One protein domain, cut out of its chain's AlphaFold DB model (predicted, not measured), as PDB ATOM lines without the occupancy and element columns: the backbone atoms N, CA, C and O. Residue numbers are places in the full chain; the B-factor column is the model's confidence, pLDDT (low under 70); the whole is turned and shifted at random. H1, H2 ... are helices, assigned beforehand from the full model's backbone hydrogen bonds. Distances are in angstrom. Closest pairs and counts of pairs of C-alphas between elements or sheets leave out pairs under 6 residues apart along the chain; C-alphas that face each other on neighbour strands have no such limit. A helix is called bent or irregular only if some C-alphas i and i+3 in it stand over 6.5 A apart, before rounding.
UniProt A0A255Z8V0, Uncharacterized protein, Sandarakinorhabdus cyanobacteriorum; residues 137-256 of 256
ATOM      1  N   ARG A 137     -15.382 -48.484 -37.662       81.81
ATOM      2  CA  ARG A 137     -16.188 -49.716 -37.620       81.81
ATOM      3  C   ARG A 137     -17.626 -49.495 -37.115       81.81
ATOM      4  O   ARG A 137     -18.266 -50.442 -36.675       81.81
ATOM      5  N   LEU A 138     -18.172 -48.274 -37.230       87.00
ATOM      6  CA  LEU A 138     -19.545 -47.941 -36.811       87.00
ATOM      7  C   LEU A 138     -20.582 -48.954 -37.316       87.00
ATOM      8  O   LEU A 138     -21.480 -49.332 -36.580       87.00
ATOM      9  N   LEU A 139     -20.449 -49.386 -38.572       90.94
ATOM     10  CA  LEU A 139     -21.380 -50.317 -39.215       90.94
ATOM     11  C   LEU A 139     -21.233 -51.767 -38.724       90.94
ATOM     12  O   LEU A 139     -22.109 -52.583 -38.985       90.94
ATOM     13  N   GLU A 140     -20.142 -52.090 -38.032       90.12
ATOM     14  CA  GLU A 140     -19.847 -53.417 -37.479       90.12
ATOM     15  C   GLU A 140     -20.158 -53.480 -35.974       90.12
ATOM     16  O   GLU A 140     -20.480 -54.543 -35.444       90.12
ATOM     17  N   GLU A 141     -20.088 -52.340 -35.284       90.12
ATOM     18  CA  GLU A 141     -20.253 -52.244 -33.839       90.12
ATOM     19  C   GLU A 141     -21.700 -51.921 -33.457       90.12
ATOM     20  O   GLU A 141     -22.170 -50.780 -33.500       90.12
ATOM     21  N   ARG A 142     -22.419 -52.961 -33.033       91.88
ATOM     22  CA  ARG A 142     -23.873 -52.936 -32.838       91.88
ATOM     23  C   ARG A 142     -24.385 -51.812 -31.930       91.88
ATOM     24  O   ARG A 142     -25.366 -51.161 -32.279       91.88
ATOM     25  N   TYR A 143     -23.753 -51.579 -30.774       92.50
ATOM     26  CA  TYR A 143     -24.192 -50.521 -29.853       92.50
ATOM     27  C   TYR A 143     -24.082 -49.138 -30.505       92.50
ATOM     28  O   TYR A 143     -25.036 -48.361 -30.478       92.50
ATOM     29  N   PHE A 144     -22.931 -48.850 -31.117       91.56
ATOM     30  CA  PHE A 144     -22.665 -47.561 -31.744       91.56
ATOM     31  C   PHE A 144     -23.551 -47.338 -32.975       91.56
ATOM     32  O   PHE A 144     -24.074 -46.240 -33.145       91.56
ATOM     33  N   ALA A 145     -23.816 -48.377 -33.775       94.19
ATOM     34  CA  ALA A 145     -24.762 -48.300 -34.887       94.19
ATOM     35  C   ALA A 145     -26.175 -47.911 -34.420       94.19
ATOM     36  O   ALA A 145     -26.758 -46.959 -34.942       94.19
ATOM     37  N   TYR A 146     -26.713 -48.607 -33.410       95.50
ATOM     38  CA  TYR A 146     -28.026 -48.293 -32.833       95.50
ATOM     39  C   TYR A 146     -28.067 -46.890 -32.224       95.50
ATOM     40  O   TYR A 146     -29.011 -46.138 -32.468       95.50
ATOM     41  N   SER A 147     -27.033 -46.526 -31.466       94.44
ATOM     42  CA  SER A 147     -26.886 -45.209 -30.851       94.44
ATOM     43  C   SER A 147     -26.917 -44.088 -31.888       94.44
ATOM     44  O   SER A 147     -27.754 -43.185 -31.791       94.44
ATOM     45  N   ARG A 148     -26.079 -44.192 -32.926       94.38
ATOM     46  CA  ARG A 148     -26.000 -43.203 -34.000       94.38
ATOM     47  C   ARG A 148     -27.306 -43.120 -34.770       94.38
ATOM     48  O   ARG A 148     -27.766 -42.020 -35.063       94.38
ATOM     49  N   TYR A 149     -27.907 -44.263 -35.090       96.12
ATOM     50  CA  TYR A 149     -29.176 -44.316 -35.810       96.12
ATOM     51  C   TYR A 149     -30.287 -43.607 -35.039       96.12
ATOM     52  O   TYR A 149     -30.965 -42.750 -35.608       96.12
ATOM     53  N   LEU A 150     -30.437 -43.912 -33.743       96.50
ATOM     54  CA  LEU A 150     -31.408 -43.226 -32.899       96.50
ATOM     55  C   LEU A 150     -31.096 -41.732 -32.864       96.50
ATOM     56  O   LEU A 150     -31.975 -40.964 -33.227       96.50
ATOM     57  N   LEU A 151     -29.866 -41.319 -32.530       95.44
ATOM     58  CA  LEU A 151     -29.480 -39.903 -32.455       95.44
ATOM     59  C   LEU A 151     -29.838 -39.125 -33.732       95.44
ATOM     60  O   LEU A 151     -30.457 -38.065 -33.646       95.44
ATOM     61  N   LEU A 152     -29.493 -39.648 -34.911       95.06
ATOM     62  CA  LEU A 152     -29.822 -39.011 -36.191       95.06
ATOM     63  C   LEU A 152     -31.341 -38.889 -36.374       95.06
ATOM     64  O   LEU A 152     -31.842 -37.803 -36.659       95.06
ATOM     65  N   ARG A 153     -32.095 -39.962 -36.088       95.75
ATOM     66  CA  ARG A 153     -33.563 -39.935 -36.128       95.75
ATOM     67  C   ARG A 153     -34.166 -38.916 -35.155       95.75
ATOM     68  O   ARG A 153     -35.107 -38.231 -35.544       95.75
ATOM     69  N   VAL A 154     -33.661 -38.803 -33.920       94.25
ATOM     70  CA  VAL A 154     -34.210 -37.859 -32.921       94.25
ATOM     71  C   VAL A 154     -33.881 -36.407 -33.263       94.25
ATOM     72  O   VAL A 154     -34.676 -35.510 -32.996       94.25
ATOM     73  N   THR A 155     -32.711 -36.174 -33.857       90.81
ATOM     74  CA  THR A 155     -32.247 -34.837 -34.257       90.81
ATOM     75  C   THR A 155     -32.825 -34.377 -35.598       90.81
ATOM     76  O   THR A 155     -32.678 -33.206 -35.940       90.81
ATOM     77  N   GLY A 156     -33.499 -35.266 -36.338       90.38
ATOM     78  CA  GLY A 156     -34.019 -34.992 -37.679       90.38
ATOM     79  C   GLY A 156     -32.941 -34.964 -38.766       90.38
ATOM     80  O   GLY A 156     -33.199 -34.478 -39.861       90.38
ATOM     81  N   ALA A 157     -31.737 -35.455 -38.466       91.00
ATOM     82  CA  ALA A 157     -30.656 -35.573 -39.430       91.00
ATOM     83  C   ALA A 157     -30.842 -36.806 -40.330       91.00
ATOM     84  O   ALA A 157     -31.430 -37.814 -39.922       91.00
ATOM     85  N   ASP A 158     -30.286 -36.741 -41.539       91.75
ATOM     86  CA  ASP A 158     -30.345 -37.848 -42.489       91.75
ATOM     87  C   ASP A 158     -29.619 -39.083 -41.948       91.75
ATOM     88  O   ASP A 158     -28.474 -39.018 -41.490       91.75
ATOM     89  N   VAL A 159     -30.280 -40.238 -42.042       94.12
ATOM     90  CA  VAL A 159     -29.678 -41.532 -41.721       94.12
ATOM     91  C   VAL A 159     -29.018 -42.091 -42.983       94.12
ATOM     92  O   VAL A 159     -29.725 -42.386 -43.950       94.12
ATOM     93  N   PRO A 160     -27.690 -42.312 -42.995       93.62
ATOM     94  CA  PRO A 160     -27.024 -42.898 -44.150       93.62
ATOM     95  C   PRO A 160     -27.592 -44.288 -44.488       93.62
ATOM     96  O   PRO A 160     -27.735 -45.110 -43.575       93.62
ATOM     97  N   PRO A 161     -27.830 -44.622 -45.774       95.56
ATOM     98  CA  PRO A 161     -28.371 -45.927 -46.163       95.56
ATOM     99  C   PRO A 161     -27.557 -47.116 -45.640       95.56
ATOM    100  O   PRO A 161     -28.125 -48.115 -45.210       95.56
ATOM    101  N   ALA A 162     -26.226 -46.991 -45.604       94.56
ATOM    102  CA  ALA A 162     -25.343 -48.022 -45.059       94.56
ATOM    103  C   ALA A 162     -25.563 -48.258 -43.553       94.56
ATOM    104  O   ALA A 162     -25.543 -49.400 -43.098       94.56
ATOM    105  N   LEU A 163     -25.822 -47.194 -42.784       95.06
ATOM    106  CA  LEU A 163     -26.141 -47.299 -41.360       95.06
ATOM    107  C   LEU A 163     -27.518 -47.935 -41.151       95.06
ATOM    108  O   LEU A 163     -27.647 -48.838 -40.329       95.06
ATOM    109  N   ALA A 164     -28.525 -47.509 -41.916       96.06
ATOM    110  CA  ALA A 164     -29.855 -48.111 -41.867       96.06
ATOM    111  C   ALA A 164     -29.809 -49.617 -42.190       96.06
ATOM    112  O   ALA A 164     -30.407 -50.421 -41.475       96.06
ATOM    113  N   ALA A 165     -29.039 -50.009 -43.212       95.69
ATOM    114  CA  ALA A 165     -28.840 -51.408 -43.580       95.69
ATOM    115  C   ALA A 165     -28.141 -52.215 -42.471       95.69
ATOM    116  O   ALA A 165     -28.584 -53.318 -42.149       95.69
ATOM    117  N   ALA A 166     -27.093 -51.664 -41.846       94.81
ATOM    118  CA  ALA A 166     -26.404 -52.311 -40.727       94.81
ATOM    119  C   ALA A 166     -27.345 -52.535 -39.529       94.81
ATOM    120  O   ALA A 166     -27.432 -53.643 -38.999       94.81
ATOM    121  N   VAL A 167     -28.113 -51.508 -39.149       95.81
ATOM    122  CA  VAL A 167     -29.103 -51.578 -38.062       95.81
ATOM    123  C   VAL A 167     -30.169 -52.640 -38.336       95.81
ATOM    124  O   VAL A 167     -30.447 -53.459 -37.458       95.81
ATOM    125  N   ALA A 168     -30.716 -52.683 -39.553       93.94
ATOM    126  CA  ALA A 168     -31.679 -53.708 -39.950       93.94
ATOM    127  C   ALA A 168     -31.076 -55.125 -39.873       93.94
ATOM    128  O   ALA A 168     -31.718 -56.052 -39.371       93.94
ATOM    129  N   GLY A 169     -29.821 -55.288 -40.305       93.06
ATOM    130  CA  GLY A 169     -29.092 -56.555 -40.232       93.06
ATOM    131  C   GLY A 169     -28.867 -57.049 -38.798       93.06
ATOM    132  O   GLY A 169     -28.985 -58.248 -38.534       93.06
ATOM    133  N   PHE A 170     -28.590 -56.149 -37.851       91.69
ATOM    134  CA  PHE A 170     -28.470 -56.515 -36.437       91.69
ATOM    135  C   PHE A 170     -29.819 -56.886 -35.818       91.69
ATOM    136  O   PHE A 170     -29.917 -57.924 -35.156       91.69
ATOM    137  N   ALA A 171     -30.858 -56.092 -36.082       79.62
ATOM    138  CA  ALA A 171     -32.190 -56.297 -35.520       79.62
ATOM    139  C   ALA A 171     -32.817 -57.631 -35.963       79.62
ATOM    140  O   ALA A 171     -33.454 -58.308 -35.157       79.62
ATOM    141  N   GLY A 172     -32.582 -58.058 -37.209       73.12
ATOM    142  CA  GLY A 172     -33.067 -59.346 -37.719       73.12
ATOM    143  C   GLY A 172     -32.429 -60.578 -37.059       73.12
ATOM    144  O   GLY A 172     -33.018 -61.657 -37.082       73.12
ATOM    145  N   ASN A 173     -31.250 -60.429 -36.444       68.06
ATOM    146  CA  ASN A 173     -30.438 -61.540 -35.928       68.06
ATOM    147  C   ASN A 173     -30.265 -61.535 -34.396       68.06
ATOM    148  O   ASN A 173     -29.798 -62.519 -33.815       68.06
ATOM    149  N   GLY A 174     -30.607 -60.436 -33.720       70.44
ATOM    150  CA  GLY A 174     -30.340 -60.224 -32.301       70.44
ATOM    151  C   GLY A 174     -31.574 -60.375 -31.407       70.44
ATOM    152  O   GLY A 174     -32.600 -59.742 -31.623       70.44
ATOM    153  N   LYS A 175     -31.474 -61.189 -30.346       80.62
ATOM    154  CA  LYS A 175     -32.490 -61.279 -29.270       80.62
ATOM    155  C   LYS A 175     -31.973 -60.759 -27.923       80.62
ATOM    156  O   LYS A 175     -32.610 -60.974 -26.884       80.62
ATOM    157  N   GLY A 176     -30.797 -60.129 -27.920       91.25
ATOM    158  CA  GLY A 176     -30.104 -59.677 -26.719       91.25
ATOM    159  C   GLY A 176     -30.806 -58.503 -26.040       91.25
ATOM    160  O   GLY A 176     -31.746 -57.920 -26.574       91.25
ATOM    161  N   LEU A 177     -30.340 -58.141 -24.840       93.31
ATOM    162  CA  LEU A 177     -30.876 -56.982 -24.119       93.31
ATOM    163  C   LEU A 177     -30.751 -55.697 -24.954       93.31
ATOM    164  O   LEU A 177     -31.725 -54.965 -25.050       93.31
ATOM    165  N   VAL A 178     -29.600 -55.484 -25.604       94.00
ATOM    166  CA  VAL A 178     -29.350 -54.316 -26.465       94.00
ATOM    167  C   VAL A 178     -30.326 -54.224 -27.642       94.00
ATOM    168  O   VAL A 178     -30.820 -53.144 -27.935       94.00
ATOM    169  N   ASP A 179     -30.658 -55.353 -28.273       94.12
ATOM    170  CA  ASP A 179     -31.561 -55.392 -29.428       94.12
ATOM    171  C   ASP A 179     -33.000 -55.076 -29.010       94.12
ATOM    172  O   ASP A 179     -33.701 -54.314 -29.670       94.12
ATOM    173  N   ARG A 180     -33.437 -55.630 -27.872       92.94
ATOM    174  CA  ARG A 180     -34.773 -55.363 -27.320       92.94
ATOM    175  C   ARG A 180     -34.923 -53.929 -26.824       92.94
ATOM    176  O   ARG A 180     -35.999 -53.359 -26.983       92.94
ATOM    177  N   ASP A 181     -33.875 -53.384 -26.213       93.50
ATOM    178  CA  ASP A 181     -33.822 -51.995 -25.757       93.50
ATOM    179  C   ASP A 181     -33.877 -51.030 -26.948       93.50
ATOM    180  O   ASP A 181     -34.709 -50.122 -26.965       93.50
ATOM    181  N   PHE A 182     -33.076 -51.290 -27.987       95.69
ATOM    182  CA  PHE A 182     -33.123 -50.556 -29.250       95.69
ATOM    183  C   PHE A 182     -34.512 -50.622 -29.896       95.69
ATOM    184  O   PHE A 182     -35.083 -49.577 -30.193       95.69
ATOM    185  N   ALA A 183     -35.092 -51.815 -30.051       94.50
ATOM    186  CA  ALA A 183     -36.407 -51.979 -30.670       94.50
ATOM    187  C   ALA A 183     -37.512 -51.233 -29.904       94.50
ATOM    188  O   ALA A 183     -38.372 -50.606 -30.516       94.50
ATOM    189  N   ALA A 184     -37.480 -51.249 -28.566       94.38
ATOM    190  CA  ALA A 184     -38.438 -50.500 -27.754       94.38
ATOM    191  C   ALA A 184     -38.272 -48.979 -27.916       94.38
ATOM    192  O   ALA A 184     -39.265 -48.260 -28.006       94.38
ATOM    193  N   LYS A 185     -37.028 -48.488 -27.983       96.00
ATOM    194  CA  LYS A 185     -36.720 -47.072 -28.244       96.00
ATOM    195  C   LYS A 185     -37.134 -46.642 -29.648       96.00
ATOM    196  O   LYS A 185     -37.690 -45.559 -29.803       96.00
ATOM    197  N   GLN A 186     -36.900 -47.487 -30.647       96.75
ATOM    198  CA  GLN A 186     -37.321 -47.234 -32.018       96.75
ATOM    199  C   GLN A 186     -38.849 -47.169 -32.117       96.75
ATOM    200  O   GLN A 186     -39.364 -46.160 -32.586       96.75
ATOM    201  N   ALA A 187     -39.568 -48.159 -31.580       96.19
ATOM    202  CA  ALA A 187     -41.033 -48.151 -31.541       96.19
ATOM    203  C   ALA A 187     -41.578 -46.890 -30.846       96.19
ATOM    204  O   ALA A 187     -42.481 -46.233 -31.358       96.19
ATOM    205  N   LEU A 188     -40.975 -46.488 -29.720       95.94
ATOM    206  CA  LEU A 188     -41.362 -45.267 -29.007       95.94
ATOM    207  C   LEU A 188     -41.152 -44.004 -29.859       95.94
ATOM    208  O   LEU A 188     -41.992 -43.103 -29.847       95.94
ATOM    209  N   LEU A 189     -40.040 -43.932 -30.592       96.38
ATOM    210  CA  LEU A 189     -39.715 -42.810 -31.472       96.38
ATOM    211  C   LEU A 189     -40.636 -42.745 -32.698       96.38
ATOM    212  O   LEU A 189     -41.082 -41.659 -33.075       96.38
ATOM    213  N   ASP A 190     -40.950 -43.895 -33.288       96.38
ATOM    214  CA  ASP A 190     -41.851 -44.010 -34.436       96.38
ATOM    215  C   ASP A 190     -43.332 -43.839 -34.022       96.38
ATOM    216  O   ASP A 190     -44.191 -43.557 -34.856       96.38
ATOM    217  N   GLY A 191     -43.629 -43.862 -32.717       94.88
ATOM    218  CA  GLY A 191     -44.977 -43.672 -32.177       94.88
ATOM    219  C   GLY A 191     -45.836 -44.932 -32.234       94.88
ATOM    220  O   GLY A 191     -47.060 -44.838 -32.290       94.88
ATOM    221  N   GLU A 192     -45.196 -46.095 -32.242       93.69
ATOM    222  CA  GLU A 192     -45.842 -47.398 -32.289       93.69
ATOM    223  C   GLU A 192     -46.155 -47.904 -30.875       93.69
ATOM    224  O   GLU A 192     -45.324 -47.830 -29.974       93.69
ATOM    225  N   GLY A 193     -47.343 -48.482 -30.683       91.31
ATOM    226  CA  GLY A 193     -47.746 -49.084 -29.407       91.31
ATOM    227  C   GLY A 193     -48.065 -48.079 -28.290       91.31
ATOM    228  O   GLY A 193     -48.279 -46.892 -28.525       91.31
ATOM    229  N   ASP A 194     -48.145 -48.580 -27.054       93.88
ATOM    230  CA  ASP A 194     -48.412 -47.756 -25.870       93.88
ATOM    231  C   ASP A 194     -47.118 -47.124 -25.335       93.88
ATOM    232  O   ASP A 194     -46.216 -47.820 -24.854       93.88
ATOM    233  N   ALA A 195     -47.029 -45.793 -25.400       93.06
ATOM    234  CA  ALA A 195     -45.838 -45.050 -24.995       93.06
ATOM    235  C   ALA A 195     -45.478 -45.286 -23.519       93.06
ATOM    236  O   ALA A 195     -44.303 -45.464 -23.196       93.06
ATOM    237  N   GLY A 196     -46.474 -45.350 -22.628       91.38
ATOM    238  CA  GLY A 196     -46.261 -45.606 -21.202       91.38
ATOM    239  C   GLY A 196     -45.627 -46.974 -20.947       91.38
ATOM    240  O   GLY A 196     -44.616 -47.071 -20.245       91.38
ATOM    241  N   ALA A 197     -46.162 -48.025 -21.569       92.81
ATOM    242  CA  ALA A 197     -45.640 -49.385 -21.481       92.81
ATOM    243  C   ALA A 197     -44.230 -49.509 -22.072       92.81
ATOM    244  O   ALA A 197     -43.371 -50.165 -21.476       92.81
ATOM    245  N   LEU A 198     -43.959 -48.863 -23.211       94.00
ATOM    246  CA  LEU A 198     -42.622 -48.842 -23.806       94.00
ATOM    247  C   LEU A 198     -41.613 -48.136 -22.899       94.00
ATOM    248  O   LEU A 198     -40.541 -48.684 -22.635       94.00
ATOM    249  N   MET A 199     -41.961 -46.971 -22.354       91.69
ATOM    250  CA  MET A 199     -41.098 -46.235 -21.427       91.69
ATOM    251  C   MET A 199     -40.846 -47.017 -20.135       91.69
ATOM    252  O   MET A 199     -39.703 -47.093 -19.682       91.69
ATOM    253  N   ALA A 200     -41.876 -47.659 -19.575       89.75
ATOM    254  CA  ALA A 200     -41.744 -48.522 -18.404       89.75
ATOM    255  C   ALA A 200     -40.841 -49.733 -18.686       89.75
ATOM    256  O   ALA A 200     -40.009 -50.095 -17.852       89.75
ATOM    257  N   ARG A 201     -40.953 -50.333 -19.876       91.75
ATOM    258  CA  ARG A 201     -40.093 -51.439 -20.305       91.75
ATOM    259  C   ARG A 201     -38.632 -51.012 -20.431       91.75
ATOM    260  O   ARG A 201     -37.775 -51.689 -19.871       91.75
ATOM    261  N   ILE A 202     -38.357 -49.903 -21.120       92.38
ATOM    262  CA  ILE A 202     -36.995 -49.365 -21.287       92.38
ATOM    263  C   ILE A 202     -36.390 -49.049 -19.911       92.38
ATOM    264  O   ILE A 202     -35.285 -49.492 -19.595       92.38
ATOM    265  N   ALA A 203     -37.143 -48.365 -19.045       89.06
ATOM    266  CA  ALA A 203     -36.713 -48.069 -17.680       89.06
ATOM    267  C   ALA A 203     -36.456 -49.346 -16.857       89.06
ATOM    268  O   ALA A 203     -35.480 -49.418 -16.114       89.06
ATOM    269  N   GLY A 204     -37.287 -50.380 -17.016       89.81
ATOM    270  CA  GLY A 204     -37.110 -51.679 -16.362       89.81
ATOM    271  C   GLY A 204     -35.917 -52.492 -16.886       89.81
ATOM    272  O   GLY A 204     -35.397 -53.352 -16.171       89.81
ATOM    273  N   ASP A 205     -35.460 -52.232 -18.111       91.62
ATOM    274  CA  ASP A 205     -34.270 -52.853 -18.695       91.62
ATOM    275  C   ASP A 205     -32.968 -52.151 -18.268       91.62
ATOM    276  O   ASP A 205     -31.917 -52.798 -18.235       91.62
ATOM    277  N   TRP A 206     -33.021 -50.880 -17.844       91.25
ATOM    278  CA  TRP A 206     -31.841 -50.124 -17.406       91.25
ATOM    279  C   TRP A 206     -31.039 -50.823 -16.293       91.25
ATOM    280  O   TRP A 206     -29.843 -51.049 -16.499       91.25
ATOM    281  N   PRO A 207     -31.619 -51.268 -15.157       91.25
ATOM    282  CA  PRO A 207     -30.851 -51.952 -14.111       91.25
ATOM    283  C   PRO A 207     -30.198 -53.258 -14.586       91.25
ATOM    284  O   PRO A 207     -29.166 -53.669 -14.052       91.25
ATOM    285  N   LYS A 208     -30.767 -53.910 -15.612       94.00
ATOM    286  CA  LYS A 208     -30.257 -55.177 -16.161       94.00
ATOM    287  C   LYS A 208     -28.949 -54.987 -16.928       94.00
ATOM    288  O   LYS A 208     -28.190 -55.946 -17.072       94.00
ATOM    289  N   ARG A 209     -28.655 -53.770 -17.399       93.31
ATOM    290  CA  ARG A 209     -27.402 -53.454 -18.106       93.31
ATOM    291  C   ARG A 209     -26.177 -53.595 -17.209       93.31
ATOM    292  O   ARG A 209     -25.129 -54.011 -17.694       93.31
ATOM    293  N   ARG A 210     -26.331 -53.369 -15.897       93.50
ATOM    294  CA  ARG A 210     -25.262 -53.478 -14.889       93.50
ATOM    295  C   ARG A 210     -24.442 -54.760 -15.016       93.50
ATOM    296  O   ARG A 210     -23.221 -54.714 -14.923       93.50
ATOM    297  N   SER A 211     -25.111 -55.896 -15.191       93.69
ATOM    298  CA  SER A 211     -24.485 -57.222 -15.232       93.69
ATOM    299  C   SER A 211     -24.467 -57.846 -16.625       93.69
ATOM    300  O   SER A 211     -24.025 -58.985 -16.784       93.69
ATOM    301  N   ASN A 212     -24.944 -57.133 -17.646       95.12
ATOM    302  CA  ASN A 212     -25.076 -57.693 -18.980       95.12
ATOM    303  C   ASN A 212     -23.717 -57.754 -19.696       95.12
ATOM    304  O   ASN A 212     -23.049 -56.738 -19.872       95.12
ATOM    305  N   GLY A 213     -23.335 -58.952 -20.151       93.50
ATOM    306  CA  GLY A 213     -22.040 -59.188 -20.793       93.50
ATOM    307  C   GLY A 213     -21.805 -58.356 -22.054       93.50
ATOM    308  O   GLY A 213     -20.691 -57.892 -22.249       93.50
ATOM    309  N   PHE A 214     -22.842 -58.102 -22.862       93.50
ATOM    310  CA  PHE A 214     -22.704 -57.280 -24.067       93.50
ATOM    311  C   PHE A 214     -22.336 -55.837 -23.714       93.50
ATOM    312  O   PHE A 214     -21.376 -55.300 -24.254       93.50
ATOM    313  N   TYR A 215     -23.058 -55.219 -22.773       92.81
ATOM    314  CA  TYR A 215     -22.774 -53.835 -22.386       92.81
ATOM    315  C   TYR A 215     -21.388 -53.685 -21.747       92.81
ATOM    316  O   TYR A 215     -20.751 -52.662 -21.940       92.81
ATOM    317  N   ARG A 216     -20.893 -54.707 -21.038       91.38
ATOM    318  CA  ARG A 216     -19.552 -54.691 -20.432       91.38
ATOM    319  C   ARG A 216     -18.405 -54.753 -21.436       91.38
ATOM    320  O   ARG A 216     -17.315 -54.291 -21.121       91.38
ATOM    321  N   THR A 217     -18.611 -55.388 -22.587       89.31
ATOM    322  CA  THR A 217     -17.529 -55.651 -23.552       89.31
ATOM    323  C   THR A 217     -17.635 -54.830 -24.826       89.31
ATOM    324  O   THR A 217     -16.634 -54.658 -25.510       89.31
ATOM    325  N   SER A 218     -18.840 -54.369 -25.168       89.06
ATOM    326  CA  SER A 218     -19.167 -53.834 -26.498       89.06
ATOM    327  C   SER A 218     -19.885 -52.481 -26.446       89.06
ATOM    328  O   SER A 218     -20.370 -52.008 -27.472       89.06
ATOM    329  N   ALA A 219     -20.007 -51.867 -25.265       89.50
ATOM    330  CA  ALA A 219     -20.628 -50.559 -25.091       89.50
ATOM    331  C   ALA A 219     -19.736 -49.644 -24.227       89.50
ATOM    332  O   ALA A 219     -18.961 -50.140 -23.408       89.50
ATOM    333  N   PRO A 220     -19.820 -48.313 -24.398       88.75
ATOM    334  CA  PRO A 220     -19.113 -47.365 -23.549       88.75
ATOM    335  C   PRO A 220     -19.696 -47.363 -22.130       88.75
ATOM    336  O   PRO A 220     -20.845 -47.748 -21.906       88.75
ATOM    337  N   LEU A 221     -18.928 -46.839 -21.171       85.75
ATOM    338  CA  LEU A 221     -19.364 -46.706 -19.777       85.75
ATOM    339  C   LEU A 221     -20.690 -45.932 -19.653       85.75
ATOM    340  O   LEU A 221     -21.557 -46.318 -18.878       85.75
ATOM    341  N   THR A 222     -20.919 -44.901 -20.470       86.75
ATOM    342  CA  THR A 222     -22.188 -44.142 -20.520       86.75
ATOM    343  C   THR A 222     -23.420 -45.002 -20.812       86.75
ATOM    344  O   THR A 222     -24.534 -44.597 -20.478       86.75
ATOM    345  N   ALA A 223     -23.252 -46.199 -21.384       89.38
ATOM    346  CA  ALA A 223     -24.339 -47.137 -21.649       89.38
ATOM    347  C   ALA A 223     -24.905 -47.801 -20.378       89.38
ATOM    348  O   ALA A 223     -25.968 -48.434 -20.436       89.38
ATOM    349  N   GLY A 224     -24.214 -47.652 -19.239       88.25
ATOM    350  CA  GLY A 224     -24.703 -48.032 -17.920       88.25
ATOM    351  C   GLY A 224     -24.430 -49.487 -17.533       88.25
ATOM    352  O   GLY A 224     -25.344 -50.161 -17.055       88.25
ATOM    353  N   HIS A 225     -23.203 -49.987 -17.709       89.94
ATOM    354  CA  HIS A 225     -22.763 -51.278 -17.149       89.94
ATOM    355  C   HIS A 225     -21.956 -51.105 -15.849       89.94
ATOM    356  O   HIS A 225     -21.368 -50.057 -15.589       89.94
ATOM    357  N   ASP A 226     -21.914 -52.124 -14.994       88.56
ATOM    358  CA  ASP A 226     -21.228 -52.061 -13.694       88.56
ATOM    359  C   ASP A 226     -21.646 -50.836 -12.855       88.56
ATOM    360  O   ASP A 226     -22.830 -50.504 -12.778       88.56
ATOM    361  N   ALA A 227     -20.694 -50.161 -12.206       84.94
ATOM    362  CA  ALA A 227     -20.972 -48.987 -11.380       84.94
ATOM    363  C   ALA A 227     -21.490 -47.785 -12.193       84.94
ATOM    364  O   ALA A 227     -22.182 -46.938 -11.636       84.94
ATOM    365  N   SER A 228     -21.215 -47.716 -13.502       85.12
ATOM    366  CA  SER A 228     -21.704 -46.617 -14.350       85.12
ATOM    367  C   SER A 228     -23.229 -46.624 -14.504       85.12
ATOM    368  O   SER A 228     -23.829 -45.571 -14.677       85.12
ATOM    369  N   ASN A 229     -23.885 -47.782 -14.343       89.50
ATOM    370  CA  ASN A 229     -25.347 -47.899 -14.365       89.50
ATOM    371  C   ASN A 229     -26.036 -46.964 -13.365       89.50
ATOM    372  O   ASN A 229     -27.129 -46.455 -13.616       89.50
ATOM    373  N   ASP A 230     -25.387 -46.773 -12.219       85.12
ATOM    374  CA  ASP A 230     -25.867 -45.901 -11.163       85.12
ATOM    375  C   ASP A 230     -25.599 -44.421 -11.461       85.12
ATOM    376  O   ASP A 230     -26.384 -43.579 -11.033       85.12
ATOM    377  N   LEU A 231     -24.513 -44.138 -12.191       83.88
ATOM    378  CA  LEU A 231     -23.911 -42.816 -12.401       83.88
ATOM    379  C   LEU A 231     -24.356 -42.129 -13.698       83.88
ATOM    380  O   LEU A 231     -24.250 -40.911 -13.821       83.88
ATOM    381  N   SER A 232     -24.831 -42.909 -14.664       86.69
ATOM    382  CA  SER A 232     -25.225 -42.451 -15.991       86.69
ATOM    383  C   SER A 232     -26.745 -42.342 -16.138       86.69
ATOM    384  O   SER A 232     -27.536 -42.713 -15.268       86.69
ATOM    385  N   VAL A 233     -27.148 -41.813 -17.286       88.19
ATOM    386  CA  VAL A 233     -28.530 -41.552 -17.684       88.19
ATOM    387  C   VAL A 233     -28.792 -42.232 -19.024       88.19
ATOM    388  O   VAL A 233     -27.907 -42.282 -19.877       88.19
ATOM    389  N   ASP A 234     -30.013 -42.721 -19.243       91.44
ATOM    390  CA  ASP A 234     -30.445 -43.134 -20.579       91.44
ATOM    391  C   ASP A 234     -30.740 -41.895 -21.435       91.44
ATOM    392  O   ASP A 234     -31.879 -41.438 -21.562       91.44
ATOM    393  N   TRP A 235     -29.678 -41.308 -21.982       91.06
ATOM    394  CA  TRP A 235     -29.759 -40.109 -22.809       91.06
ATOM    395  C   TRP A 235     -30.589 -40.340 -24.081       91.06
ATOM    396  O   TRP A 235     -31.259 -39.416 -24.540       91.06
ATOM    397  N   GLN A 236     -30.609 -41.569 -24.619       93.25
ATOM    398  CA  GLN A 236     -31.412 -41.930 -25.792       93.25
ATOM    399  C   GLN A 236     -32.901 -41.820 -25.467       93.25
ATOM    400  O   GLN A 236     -33.645 -41.164 -26.196       93.25
ATOM    401  N   LEU A 237     -33.330 -42.409 -24.342       93.25
ATOM    402  CA  LEU A 237     -34.715 -42.316 -23.880       93.25
ATOM    403  C   LEU A 237     -35.132 -40.860 -23.646       93.25
ATOM    404  O   LEU A 237     -36.226 -40.473 -24.045       93.25
ATOM    405  N   ALA A 238     -34.271 -40.043 -23.038       91.50
ATOM    406  CA  ALA A 238     -34.582 -38.634 -22.812       91.50
ATOM    407  C   ALA A 238     -34.697 -37.831 -24.112       91.50
ATOM    408  O   ALA A 238     -35.599 -37.001 -24.232       91.50
ATOM    409  N   CYS A 239     -33.832 -38.096 -25.098       92.25
ATOM    410  CA  CYS A 239     -33.949 -37.470 -26.413       92.25
ATOM    411  C   CYS A 239     -35.289 -37.823 -27.062       92.25
ATOM    412  O   CYS A 239     -36.006 -36.934 -27.517       92.25
ATOM    413  N   ILE A 240     -35.645 -39.111 -27.064       94.50
ATOM    414  CA  ILE A 240     -36.900 -39.601 -27.647       94.50
ATOM    415  C   ILE A 240     -38.098 -38.982 -26.925       94.50
ATOM    416  O   ILE A 240     -39.004 -38.468 -27.578       94.50
ATOM    417  N   ALA A 241     -38.085 -38.966 -25.590       91.88
ATOM    418  CA  ALA A 241     -39.144 -38.354 -24.800       91.88
ATOM    419  C   ALA A 241     -39.316 -36.871 -25.153       91.88
ATOM    420  O   ALA A 241     -40.433 -36.441 -25.425       91.88
ATOM    421  N   ARG A 242     -38.221 -36.104 -25.259       91.12
ATOM    422  CA  ARG A 242     -38.284 -34.701 -25.687       91.12
ATOM    423  C   ARG A 242     -38.820 -34.551 -27.113       91.12
ATOM    424  O   ARG A 242     -39.692 -33.715 -27.326       91.12
ATOM    425  N   ALA A 243     -38.339 -35.336 -28.077       92.75
ATOM    426  CA  ALA A 243     -38.786 -35.235 -29.472       92.75
ATOM    427  C   ALA A 243     -40.268 -35.580 -29.650       92.75
ATOM    428  O   ALA A 243     -40.931 -35.044 -30.532       92.75
ATOM    429  N   ARG A 244     -40.792 -36.459 -28.793       91.88
ATOM    430  CA  ARG A 244     -42.191 -36.894 -28.799       91.88
ATOM    431  C   ARG A 244     -43.089 -36.094 -27.846       91.88
ATOM    432  O   ARG A 244     -44.279 -36.378 -27.783       91.88
ATOM    433  N   GLY A 245     -42.543 -35.129 -27.099       90.81
ATOM    434  CA  GLY A 245     -43.293 -34.364 -26.096       90.81
ATOM    435  C   GLY A 245     -43.802 -35.208 -24.917       90.81
ATOM    436  O   GLY A 245     -44.854 -34.913 -24.358       90.81
ATOM    437  N   LEU A 246     -43.090 -36.279 -24.558       89.06
ATOM    438  CA  LEU A 246     -43.474 -37.233 -23.517       89.06
ATOM    439  C   LEU A 246     -42.857 -36.878 -22.161       89.06
ATOM    440  O   LEU A 246     -41.711 -36.434 -22.068       89.06
ATOM    441  N   ALA A 247     -43.590 -37.170 -21.086       83.56
ATOM    442  CA  ALA A 247     -43.061 -37.103 -19.730       83.56
ATOM    443  C   ALA A 247     -42.122 -38.293 -19.463       83.56
ATOM    444  O   ALA A 247     -42.551 -39.445 -19.463       83.56
ATOM    445  N   ALA A 248     -40.837 -38.025 -19.227       73.38
ATOM    446  CA  ALA A 248     -39.842 -39.056 -18.930       73.38
ATOM    447  C   ALA A 248     -39.879 -39.522 -17.456       73.38
ATOM    448  O   ALA A 248     -40.168 -38.719 -16.565       73.38
ATOM    449  N   PRO A 249     -39.571 -40.806 -17.164       70.19
ATOM    450  CA  PRO A 249     -39.594 -41.329 -15.799       70.19
ATOM    451  C   PRO A 249     -38.506 -40.679 -14.937       70.19
ATOM    452  O   PRO A 249     -37.431 -40.345 -15.429       70.19
ATOM    453  N   ALA A 250     -38.756 -40.532 -13.634       55.66
ATOM    454  CA  ALA A 250     -37.823 -39.942 -12.668       55.66
ATOM    455  C   ALA A 250     -36.740 -40.959 -12.255       55.66
ATOM    456  O   ALA A 250     -36.851 -41.589 -11.204       55.66
ATOM    457  N   PRO A 251     -35.795 -41.274 -13.160       59.59
ATOM    458  CA  PRO A 251     -34.427 -40.735 -13.091       59.59
ATOM    459  C   PRO A 251     -33.791 -40.473 -14.484       59.59
ATOM    460  O   PRO A 251     -32.570 -40.419 -14.641       59.59
ATOM    461  N   HIS A 252     -34.647 -40.374 -15.499       69.88
ATOM    462  CA  HIS A 252     -34.368 -40.082 -16.910       69.88
ATOM    463  C   HIS A 252     -35.117 -38.818 -17.375       69.88
ATOM    464  O   HIS A 252     -35.100 -38.474 -18.553       69.88
ATOM    465  N   GLY A 253     -35.811 -38.147 -16.451       68.81
ATOM    466  CA  GLY A 253     -36.548 -36.919 -16.689       68.81
ATOM    467  C   GLY A 253     -35.611 -35.729 -16.762       68.81
ATOM    468  O   GLY A 253     -34.925 -35.426 -15.786       68.81
ATOM    469  N   TRP A 254     -35.588 -35.053 -17.906       70.88
ATOM    470  CA  TRP A 254     -34.971 -33.737 -18.010       70.88
ATOM    471  C   TRP A 254     -35.808 -32.729 -17.223       70.88
ATOM    472  O   TRP A 254     -37.019 -32.641 -17.435       70.88
ATOM    473  N   ARG A 255     -35.185 -31.995 -16.303       64.00
ATOM    474  CA  ARG A 255     -35.852 -30.951 -15.516       64.00
ATOM    475  C   ARG A 255     -35.433 -29.593 -16.074       64.00
ATOM    476  O   ARG A 255     -34.241 -29.317 -16.143       64.00
ATOM    477  N   TRP A 256     -36.413 -28.817 -16.532       53.44
ATOM    478  CA  TRP A 256     -36.253 -27.418 -16.938       53.44
ATOM    479  C   TRP A 256     -36.448 -26.485 -15.747       53.44
ATOM    480  O   TRP A 256     -37.148 -26.891 -14.793       53.44
TER     481      TRP A 256
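This is residues 137 to 256 of the 256 residues of an uncharacterized protein of Sandarakinorhabdus cyanobacteriorum (UniProt A0A255Z8V0). Four helices, H1, H3, H4 and H7, run nearly along one line as a small bundle, two by two, with H1 and H7 side by side over H3 and H4, and H4 running against the other three. H2 packs slantwise on H1 at one side, and the short H5 and H6 lie at the end where H1 and H3 begin and H4 ends. The printed part has 120 residues with seven named helices, H1 to H7 in order, and no named strand: all helix. It is compact and rounded, with a radius of gyration of the C-alphas of 13.6 A and spans of 36 by 31 by 24 A.

Find C-alpha 142 at (-23.873, -52.936, -32.838); from there H1 runs 20.0 A to residue 155. Next come H2, residues 161 to 173, 18.8 A, and H3, residues 177 to 190, 19.9 A. H4, residues 195 to 209, 21.4 A, is only just irregular: C-alphas 204 and 207 are 6.7 A apart. Then follow H5, residues 213 to 218, H6, residues 228 to 231, and H7, residues 235 to 243, which ends at C-alpha 243 (-38.786, -35.235, -29.472).

Begin at the hub, H3, which forms a hairpin with H4 at 24 degrees, opposite ways; their closest C-alphas, Ala 184 and Leu 198, are 6.0 A apart. H3 touches H7 with residues 185 to 189 alone, closest at C-alphas Leu 189 and Ile 240, 5.7 A. H1 touches H3 at a shallow tilt of 14 degrees, the same way, closest at C-alphas Tyr 146 and Phe 182, 6.6 A. H2 touches H1 at a steep tilt of 54 degrees, closest at C-alphas Tyr 146 and Val 167, 6.3 A. H5 is close to H1 but not clearly touching, with C-alphas Tyr 143 and Ser 218 closest at 6.9 A. H6 only just touches H4, with 3 pairs of C-alphas within 8 A, closest at Pro 207 and Asn 229, 6.8 A. H1 and H4 are apart. Every O i to N i+4 pair is within hydrogen-bond range in H1, H3, H5 and H7, against 8 of 9 in H2 and 8 of 11 in H4; H6 is too short for such a pair.

The C-alphas of Asn 173 and Trp 256, the two farthest apart, are 39.5 A apart. The printed part has no cut, and no link is long. Look last at residues 244 to 256, which hold no named element; pLDDT is under 70 at residues 173, 250 to 253 and 255 to 256.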